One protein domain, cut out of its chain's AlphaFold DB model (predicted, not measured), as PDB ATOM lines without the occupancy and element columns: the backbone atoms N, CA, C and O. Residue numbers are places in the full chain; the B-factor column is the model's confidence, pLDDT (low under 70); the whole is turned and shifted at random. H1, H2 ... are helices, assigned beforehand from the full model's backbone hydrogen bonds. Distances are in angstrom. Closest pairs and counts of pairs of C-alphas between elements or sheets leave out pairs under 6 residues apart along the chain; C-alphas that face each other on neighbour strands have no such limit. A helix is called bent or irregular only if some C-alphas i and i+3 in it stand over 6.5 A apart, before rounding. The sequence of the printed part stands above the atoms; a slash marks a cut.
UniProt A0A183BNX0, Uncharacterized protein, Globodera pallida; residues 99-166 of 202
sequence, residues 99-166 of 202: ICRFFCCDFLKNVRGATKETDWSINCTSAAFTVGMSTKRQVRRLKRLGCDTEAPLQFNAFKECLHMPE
ATOM      1  N   ILE A  99     236.281 175.251 206.584       84.44
ATOM      2  CA  ILE A  99     235.655 176.410 207.231       84.44
ATOM      3  C   ILE A  99     236.466 176.895 208.434       84.44
ATOM      4  O   ILE A  99     236.533 178.093 208.688       84.44
ATOM      5  N   CYS A 100     237.174 176.004 209.125       85.50
ATOM      6  CA  CYS A 100     238.043 176.345 210.242       85.50
ATOM      7  C   CYS A 100     239.217 177.247 209.878       85.50
ATOM      8  O   CYS A 100     239.839 177.806 210.771       85.50
ATOM      9  N   ARG A 101     239.487 177.473 208.589       85.25
ATOM     10  CA  ARG A 101     240.463 178.458 208.100       85.25
ATOM     11  C   ARG A 101     239.873 179.854 207.898       85.25
ATOM     12  O   ARG A 101     240.572 180.730 207.390       85.25
ATOM     13  N   PHE A 102     238.622 180.094 208.301       85.44
ATOM     14  CA  PHE A 102     237.981 181.409 208.189       85.44
ATOM     15  C   PHE A 102     238.764 182.517 208.910       85.44
ATOM     16  O   PHE A 102     238.753 183.651 208.448       85.44
ATOM     17  N   PHE A 103     239.497 182.203 209.990       85.06
ATOM     18  CA  PHE A 103     240.311 183.186 210.715       85.06
ATOM     19  C   PHE A 103     241.389 183.829 209.832       85.06
ATOM     20  O   PHE A 103     241.790 184.961 210.079       85.06
ATOM     21  N   CYS A 104     241.827 183.167 208.754       88.88
ATOM     22  CA  CYS A 104     242.743 183.774 207.792       88.88
ATOM     23  C   CYS A 104     242.129 184.994 207.086       88.88
ATOM     24  O   CYS A 104     242.864 185.864 206.622       88.88
ATOM     25  N   CYS A 105     240.799 185.090 207.016       89.31
ATOM     26  CA  CYS A 105     240.110 186.251 206.462       89.31
ATOM     27  C   CYS A 105     240.293 187.514 207.316       89.31
ATOM     28  O   CYS A 105     240.092 188.615 206.806       89.31
ATOM     29  N   ASP A 106     240.739 187.390 208.571       87.31
ATOM     30  CA  ASP A 106     240.974 188.530 209.459       87.31
ATOM     31  C   ASP A 106     242.121 189.422 208.979       87.31
ATOM     32  O   ASP A 106     242.066 190.635 209.166       87.31
ATOM     33  N   PHE A 107     243.098 188.863 208.254       88.06
ATOM     34  CA  PHE A 107     244.144 189.648 207.590       88.06
ATOM     35  C   PHE A 107     243.584 190.652 206.575       88.06
ATOM     36  O   PHE A 107     244.265 191.612 206.229       88.06
ATOM     37  N   LEU A 108     242.358 190.431 206.095       88.06
ATOM     38  CA  LEU A 108     241.687 191.259 205.097       88.06
ATOM     39  C   LEU A 108     240.685 192.247 205.717       88.06
ATOM     40  O   LEU A 108     239.993 192.943 204.973       88.06
ATOM     41  N   LYS A 109     240.583 192.319 207.052       84.31
ATOM     42  CA  LYS A 109     239.741 193.304 207.747       84.31
ATOM     43  C   LYS A 109     240.372 194.691 207.713       84.31
ATOM     44  O   LYS A 109     241.594 194.832 207.708       84.31
ATOM     45  N   ASN A 110     239.523 195.719 207.763       74.12
ATOM     46  CA  ASN A 110     239.913 197.125 207.930       74.12
ATOM     47  C   ASN A 110     240.948 197.623 206.916       74.12
ATOM     48  O   ASN A 110     241.706 198.561 207.189       74.12
ATOM     49  N   VAL A 111     241.005 197.009 205.736       77.44
ATOM     50  CA  VAL A 111     241.956 197.460 204.739       77.44
ATOM     51  C   VAL A 111     241.480 198.786 204.157       77.44
ATOM     52  O   VAL A 111     240.348 198.944 203.702       77.44
ATOM     53  N   ARG A 112     242.367 199.778 204.222       65.81
ATOM     54  CA  ARG A 112     242.068 201.167 203.893       65.81
ATOM     55  C   ARG A 112     241.620 201.297 202.434       65.81
ATOM     56  O   ARG A 112     242.394 200.999 201.534       65.81
ATOM     57  N   GLY A 113     240.402 201.797 202.224       62.41
ATOM     58  CA  GLY A 113     239.805 201.961 200.893       62.41
ATOM     59  C   GLY A 113     238.785 200.884 200.520       62.41
ATOM     60  O   GLY A 113     238.062 201.078 199.546       62.41
ATOM     61  N   ALA A 114     238.657 199.815 201.315       61.09
ATOM     62  CA  ALA A 114     237.576 198.855 201.143       61.09
ATOM     63  C   ALA A 114     236.220 199.543 201.383       61.09
ATOM     64  O   ALA A 114     235.980 200.152 202.430       61.09
ATOM     65  N   THR A 115     235.337 199.480 200.392       68.31
ATOM     66  CA  THR A 115     233.925 199.831 200.537       68.31
ATOM     67  C   THR A 115     233.175 198.615 201.076       68.31
ATOM     68  O   THR A 115     233.705 197.508 201.084       68.31
ATOM     69  N   LYS A 116     231.906 198.772 201.472       64.12
ATOM     70  CA  LYS A 116     231.061 197.605 201.798       64.12
ATOM     71  C   LYS A 116     230.994 196.591 200.646       64.12
ATOM     72  O   LYS A 116     230.881 195.399 200.894       64.12
ATOM     73  N   GLU A 117     231.084 197.057 199.399       60.50
ATOM     74  CA  GLU A 117     231.059 196.209 198.197       60.50
ATOM     75  C   GLU A 117     232.393 195.487 197.957       60.50
ATOM     76  O   GLU A 117     232.412 194.394 197.391       60.50
ATOM     77  N   THR A 118     233.510 196.067 198.410       67.38
ATOM     78  CA  THR A 118     234.856 195.490 198.283       67.38
ATOM     79  C   THR A 118     235.414 194.981 199.603       67.38
ATOM     80  O   THR A 118     236.611 194.718 199.682       67.38
ATOM     81  N   ASP A 119     234.578 194.796 200.632       82.19
ATOM     82  CA  ASP A 119     235.030 194.240 201.903       82.19
ATOM     83  C   ASP A 119     235.537 192.813 201.670       82.19
ATOM     84  O   ASP A 119     234.792 191.834 201.512       82.19
ATOM     85  N   TRP A 120     236.859 192.713 201.564       87.00
ATOM     86  CA  TRP A 120     237.548 191.483 201.232       87.00
ATOM     87  C   TRP A 120     237.436 190.467 202.358       87.00
ATOM     88  O   TRP A 120     237.458 189.271 202.077       87.00
ATOM     89  N   SER A 121     237.271 190.916 203.605       86.12
ATOM     90  CA  SER A 121     237.069 190.029 204.747       86.12
ATOM     91  C   SER A 121     235.709 189.338 204.672       86.12
ATOM     92  O   SER A 121     235.641 188.117 204.829       86.12
ATOM     93  N   ILE A 122     234.654 190.074 204.310       83.31
ATOM     94  CA  ILE A 122     233.301 189.540 204.101       83.31
ATOM     95  C   ILE A 122     233.304 188.555 202.928       83.31
ATOM     96  O   ILE A 122     232.925 187.394 203.080       83.31
ATOM     97  N   ASN A 123     233.856 188.957 201.780       86.31
ATOM     98  CA  ASN A 123     233.956 188.088 200.602       86.31
ATOM     99  C   ASN A 123     234.803 186.829 200.852       86.31
ATOM    100  O   ASN A 123     234.500 185.752 200.332       86.31
ATOM    101  N   CYS A 124     235.877 186.954 201.630       88.62
ATOM    102  CA  CYS A 124     236.715 185.829 202.031       88.62
ATOM    103  C   CYS A 124     235.949 184.862 202.930       88.62
ATOM    104  O   CYS A 124     236.026 183.653 202.713       88.62
ATOM    105  N   THR A 125     235.209 185.406 203.896       86.25
ATOM    106  CA  THR A 125     234.410 184.659 204.865       86.25
ATOM    107  C   THR A 125     233.293 183.905 204.154       86.25
ATOM    108  O   THR A 125     233.228 182.686 204.265       86.25
ATOM    109  N   SER A 126     232.503 184.587 203.321       84.06
ATOM    110  CA  SER A 126     231.470 183.976 202.476       84.06
ATOM    111  C   SER A 126     232.027 182.810 201.649       84.06
ATOM    112  O   SER A 126     231.501 181.699 201.691       84.06
ATOM    113  N   ALA A 127     233.179 183.003 200.996       84.81
ATOM    114  CA  ALA A 127     233.836 181.934 200.249       84.81
ATOM    115  C   ALA A 127     234.337 180.776 201.134       84.81
ATOM    116  O   ALA A 127     234.384 179.643 200.663       84.81
ATOM    117  N   ALA A 128     234.718 181.030 202.388       85.88
ATOM    118  CA  ALA A 128     235.103 179.982 203.335       85.88
ATOM    119  C   ALA A 128     233.902 179.147 203.813       85.88
ATOM    120  O   ALA A 128     234.089 177.985 204.161       85.88
ATOM    121  N   PHE A 129     232.687 179.707 203.801       84.50
ATOM    122  CA  PHE A 129     231.446 178.991 204.111       84.50
ATOM    123  C   PHE A 129     230.879 178.214 202.914       84.50
ATOM    124  O   PHE A 129     230.176 177.226 203.109       84.50
ATOM    125  N   THR A 130     231.203 178.600 201.676       82.75
ATOM    126  CA  THR A 130     230.724 177.897 200.477       82.75
ATOM    127  C   THR A 130     231.272 176.465 200.392       82.75
ATOM    128  O   THR A 130     232.485 176.231 200.322       82.75
ATOM    129  N   VAL A 131     230.376 175.483 200.314       81.50
ATOM    130  CA  VAL A 131     230.740 174.068 200.153       81.50
ATOM    131  C   VAL A 131     231.336 173.802 198.764       81.50
ATOM    132  O   VAL A 131     230.848 174.269 197.734       81.50
ATOM    133  N   GLY A 132     232.450 173.066 198.722       77.62
ATOM    134  CA  GLY A 132     233.202 172.799 197.489       77.62
ATOM    135  C   GLY A 132     234.092 173.965 197.033       77.62
ATOM    136  O   GLY A 132     234.733 173.894 195.973       77.62
ATOM    137  N   MET A 133     234.182 175.042 197.820       85.00
ATOM    138  CA  MET A 133     235.119 176.130 197.570       85.00
ATOM    139  C   MET A 133     236.537 175.714 197.953       85.00
ATOM    140  O   MET A 133     236.935 175.740 199.109       85.00
ATOM    141  N   SER A 134     237.349 175.357 196.958       85.75
ATOM    142  CA  SER A 134     238.778 175.114 197.195       85.75
ATOM    143  C   SER A 134     239.536 176.399 197.538       85.75
ATOM    144  O   SER A 134     239.230 177.469 196.996       85.75
ATOM    145  N   THR A 135     240.651 176.267 198.255       87.38
ATOM    146  CA  THR A 135     241.559 177.381 198.588       87.38
ATOM    147  C   THR A 135     242.018 178.132 197.340       87.38
ATOM    148  O   THR A 135     242.041 179.360 197.286       87.38
ATOM    149  N   LYS A 136     242.288 177.400 196.253       87.88
ATOM    150  CA  LYS A 136     242.667 177.983 194.959       87.88
ATOM    151  C   LYS A 136     241.553 178.842 194.350       87.88
ATOM    152  O   LYS A 136     241.845 179.849 193.706       87.88
ATOM    153  N   ARG A 137     240.288 178.433 194.492       88.31
ATOM    154  CA  ARG A 137     239.126 179.197 194.004       88.31
ATOM    155  C   ARG A 137     238.867 180.419 194.882       88.31
ATOM    156  O   ARG A 137     238.688 181.492 194.316       88.31
ATOM    157  N   GLN A 138     238.972 180.287 196.203       88.69
ATOM    158  CA  GLN A 138     238.871 181.400 197.152       88.69
ATOM    159  C   GLN A 138     239.903 182.499 196.844       88.69
ATOM    160  O   GLN A 138     239.539 183.651 196.619       88.69
ATOM    161  N   VAL A 139     241.181 182.131 196.688       91.44
ATOM    162  CA  VAL A 139     242.257 183.066 196.304       91.44
ATOM    163  C   VAL A 139     241.963 183.745 194.961       91.44
ATOM    164  O   VAL A 139     242.165 184.946 194.815       91.44
ATOM    165  N   ARG A 140     241.468 183.005 193.959       91.38
ATOM    166  CA  ARG A 140     241.106 183.584 192.652       91.38
ATOM    167  C   ARG A 140     239.921 184.545 192.737       91.38
ATOM    168  O   ARG A 140     239.938 185.537 192.017       91.38
ATOM    169  N   ARG A 141     238.913 184.254 193.565       89.19
ATOM    170  CA  ARG A 141     237.758 185.139 193.790       89.19
ATOM    171  C   ARG A 141     238.233 186.484 194.338       89.19
ATOM    172  O   ARG A 141     237.933 187.506 193.739       89.19
ATOM    173  N   LEU A 142     239.070 186.469 195.372       90.31
ATOM    174  CA  LEU A 142     239.603 187.690 195.987       90.31
ATOM    175  C   LEU A 142     240.521 188.493 195.051       90.31
ATOM    176  O   LEU A 142     240.442 189.717 195.029       90.31
ATOM    177  N   LYS A 143     241.320 187.828 194.206       91.81
ATOM    178  CA  LYS A 143     242.098 188.502 193.144       91.81
ATOM    179  C   LYS A 143     241.215 189.240 192.136       91.81
ATOM    180  O   LYS A 143     241.547 190.335 191.707       91.81
ATOM    181  N   ARG A 144     240.077 188.652 191.744       90.19
ATOM    182  CA  ARG A 144     239.129 189.313 190.825       90.19
ATOM    183  C   ARG A 144     238.498 190.564 191.435       90.19
ATOM    184  O   ARG A 144     238.091 191.437 190.684       90.19
ATOM    185  N   LEU A 145     238.443 190.635 192.764       87.44
ATOM    186  CA  LEU A 145     237.983 191.797 193.524       87.44
ATOM    187  C   LEU A 145     239.102 192.820 193.795       87.44
ATOM    188  O   LEU A 145     238.905 193.719 194.603       87.44
ATOM    189  N   GLY A 146     240.287 192.666 193.189       87.81
ATOM    190  CA  GLY A 146     241.395 193.618 193.332       87.81
ATOM    191  C   GLY A 146     242.150 193.549 194.663       87.81
ATOM    192  O   GLY A 146     243.032 194.370 194.911       87.81
ATOM    193  N   CYS A 147     241.867 192.559 195.516       87.81
ATOM    194  CA  CYS A 147     242.470 192.476 196.849       87.81
ATOM    195  C   CYS A 147     244.004 192.365 196.800       87.81
ATOM    196  O   CYS A 147     244.707 192.975 197.601       87.81
ATOM    197  N   ASP A 148     244.552 191.632 195.827       91.75
ATOM    198  CA  ASP A 148     246.001 191.463 195.696       91.75
ATOM    199  C   ASP A 148     246.723 192.696 195.149       91.75
ATOM    200  O   ASP A 148     247.931 192.825 195.342       91.75
ATOM    201  N   THR A 149     245.999 193.599 194.488       89.25
ATOM    202  CA  THR A 149     246.537 194.863 193.977       89.25
ATOM    203  C   THR A 149     246.398 196.001 194.977       89.25
ATOM    204  O   THR A 149     247.322 196.797 195.119       89.25
ATOM    205  N   GLU A 150     245.274 196.072 195.688       86.94
ATOM    206  CA  GLU A 150     244.986 197.154 196.635       86.94
ATOM    207  C   GLU A 150     245.589 196.893 198.023       86.94
ATOM    208  O   GLU A 150     245.956 197.832 198.729       86.94
ATOM    209  N   ALA A 151     245.755 195.620 198.393       87.50
ATOM    210  CA  ALA A 151     246.203 195.186 199.713       87.50
ATOM    211  C   ALA A 151     247.271 194.074 199.650       87.50
ATOM    212  O   ALA A 151     247.108 193.019 200.269       87.50
ATOM    213  N   PRO A 152     248.384 194.248 198.911       90.31
ATOM    214  CA  PRO A 152     249.303 193.150 198.596       90.31
ATOM    215  C   PRO A 152     249.925 192.487 199.836       90.31
ATOM    216  O   PRO A 152     250.125 191.272 199.847       90.31
ATOM    217  N   LEU A 153     250.224 193.259 200.888       90.75
ATOM    218  CA  LEU A 153     250.810 192.730 202.125       90.75
ATOM    219  C   LEU A 153     249.803 191.868 202.897       90.75
ATOM    220  O   LEU A 153     250.099 190.726 203.238       90.75
ATOM    221  N   GLN A 154     248.593 192.387 203.102       91.19
ATOM    222  CA  GLN A 154     247.486 191.696 203.763       91.19
ATOM    223  C   GLN A 154     247.074 190.439 202.994       91.19
ATOM    224  O   GLN A 154     246.891 189.370 203.574       91.19
ATOM    225  N   PHE A 155     246.996 190.544 201.668       91.81
ATOM    226  CA  PHE A 155     246.650 189.430 200.801       91.81
ATOM    227  C   PHE A 155     247.699 188.310 200.832       91.81
ATOM    228  O   PHE A 155     247.350 187.127 200.792       91.81
ATOM    229  N   ASN A 156     248.987 188.653 200.925       92.31
ATOM    230  CA  ASN A 156     250.045 187.657 201.088       92.31
ATOM    231  C   ASN A 156     249.979 186.975 202.460       92.31
ATOM    232  O   ASN A 156     250.035 185.748 202.498       92.31
ATOM    233  N   ALA A 157     249.757 187.724 203.545       91.81
ATOM    234  CA  ALA A 157     249.580 187.154 204.883       91.81
ATOM    235  C   ALA A 157     248.374 186.195 204.952       91.81
ATOM    236  O   ALA A 157     248.488 185.078 205.457       91.81
ATOM    237  N   PHE A 158     247.247 186.572 204.338       92.56
ATOM    238  CA  PHE A 158     246.086 185.694 204.152       92.56
ATOM    239  C   PHE A 158     246.460 184.386 203.433       92.56
ATOM    240  O   PHE A 158     246.114 183.295 203.888       92.56
ATOM    241  N   LYS A 159     247.190 184.473 202.314       92.88
ATOM    242  CA  LYS A 159     247.620 183.286 201.562       92.88
ATOM    243  C   LYS A 159     248.553 182.394 202.370       92.88
ATOM    244  O   LYS A 159     248.424 181.177 202.294       92.88
ATOM    245  N   GLU A 160     249.490 182.974 203.106       91.25
ATOM    246  CA  GLU A 160     250.404 182.227 203.970       91.25
ATOM    247  C   GLU A 160     249.641 181.507 205.084       91.25
ATOM    248  O   GLU A 160     249.854 180.312 205.294       91.25
ATOM    249  N   CYS A 161     248.676 182.184 205.710       90.12
ATOM    250  CA  CYS A 161     247.769 181.600 206.695       90.12
ATOM    251  C   CYS A 161     247.016 180.380 206.142       90.12
ATOM    252  O   CYS A 161     247.000 179.323 206.772       90.12
ATOM    253  N   LEU A 162     246.496 180.464 204.912       87.81
ATOM    254  CA  LEU A 162     245.839 179.341 204.232       87.81
ATOM    255  C   LEU A 162     246.761 178.149 203.938       87.81
ATOM    256  O   LEU A 162     246.264 177.111 203.510       87.81
ATOM    257  N   HIS A 163     248.076 178.265 204.108       83.12
ATOM    258  CA  HIS A 163     249.023 177.163 203.926       83.12
ATOM    259  C   HIS A 163     249.583 176.626 205.242       83.12
ATOM    260  O   HIS A 163     250.240 175.582 205.229       83.12
ATOM    261  N   MET A 164     249.303 177.277 206.374       79.44
ATOM    262  CA  MET A 164     249.747 176.768 207.664       79.44
ATOM    263  C   MET A 164     249.018 175.449 207.993       79.44
ATOM    264  O   MET A 164     247.823 175.302 207.699       79.44
ATOM    265  N   PRO A 165     249.721 174.451 208.564       65.31
ATOM    266  CA  PRO A 165     249.046 173.332 209.215       65.31
ATOM    267  C   PRO A 165     248.165 173.894 210.337       65.31
ATOM    268  O   PRO A 165     248.532 174.915 210.913       65.31
ATOM    269  N   GLU A 166     247.023 173.261 210.628       56.84
ATOM    270  CA  GLU A 166     246.125 173.684 211.715       56.84
ATOM    271  C   GLU A 166     246.901 173.729 213.037       56.84
ATOM    272  O   GLU A 166     247.083 172.731 213.728       56.84
TER     273      GLU A 166
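What this domain is: This is residues 99 to 166 of the 202 residues of an uncharacterized protein of Globodera pallida (UniProt A0A183BNX0). Four short helices, H1, H2, H3 and H5, run side by side as a small four-cornered bundle, with neighbours in opposite ways; the side between H3 and H5 is the loosest. The little helix H4 and the long link from H1 to H2 lie at the same end of the bundle. The printed part has 68 residues with five named helices, H1 to H5 in chain order, and no named strand: all helix. It is compact, with a radius of gyration of the C-alphas of 10.8 A, and spans 30 by 21 by 17 A.

How they stand to each other: Start at H1, residues 99 to 108, and compare H2, residues 120 to 129: they touch as a helical hairpin, at a shallow tilt of 5 degrees, closest at the C-alphas of Leu 108 and Ser 121, 4.8 A apart. H3, residues 135 to 144, touches H2 in a second hairpin at 31 degrees, closest at C-alphas Ala 127 and Gln 138, 5.9 A. H4, residues 147 to 150, and H5, residues 152 to 161, only just touch, and only at the corner, with 3 pairs of C-alphas within 8 A; the closest are Asp 148 and Phe 155, 5.5 A. H5 touches H1, opposite ways at a shallow tilt of 21 degrees, where C-alphas Cys 104 and Phe 158 are 5.3 A apart. H3 and H5 are close but not clearly touching; their closest C-alphas, Val 139 and Lys 159, are 7.5 A apart. H1 and H3 are apart, as are H2 and H5. Every O i to N i+4 pair is within hydrogen-bond range in H2, H3 and H5; H1 has 0 of 6, but 6 of 7 O i to N i+3 pairs, and H4 is too short for an i+4 pair.

Where its parts are: Find C-alpha 99 at (235.655, 176.410, 207.231); from there H1 runs 16.2 A and is irregular, with C-alphas 100 and 103 7.2 A apart. H2 runs 14.2 A, H3 14.4 A and H4 5.3 A; H5 runs 14.2 A to C-alpha 161 at (247.769, 181.600, 206.695).

The domain as a whole: The farthest C-alphas, Thr 115 and Pro 165, are 31.7 A apart. The printed part has no cut; the link from H1 to H2 is long, the other three tight. Look for pLDDT under 70 at residues 112 to 118 and 165 to 166.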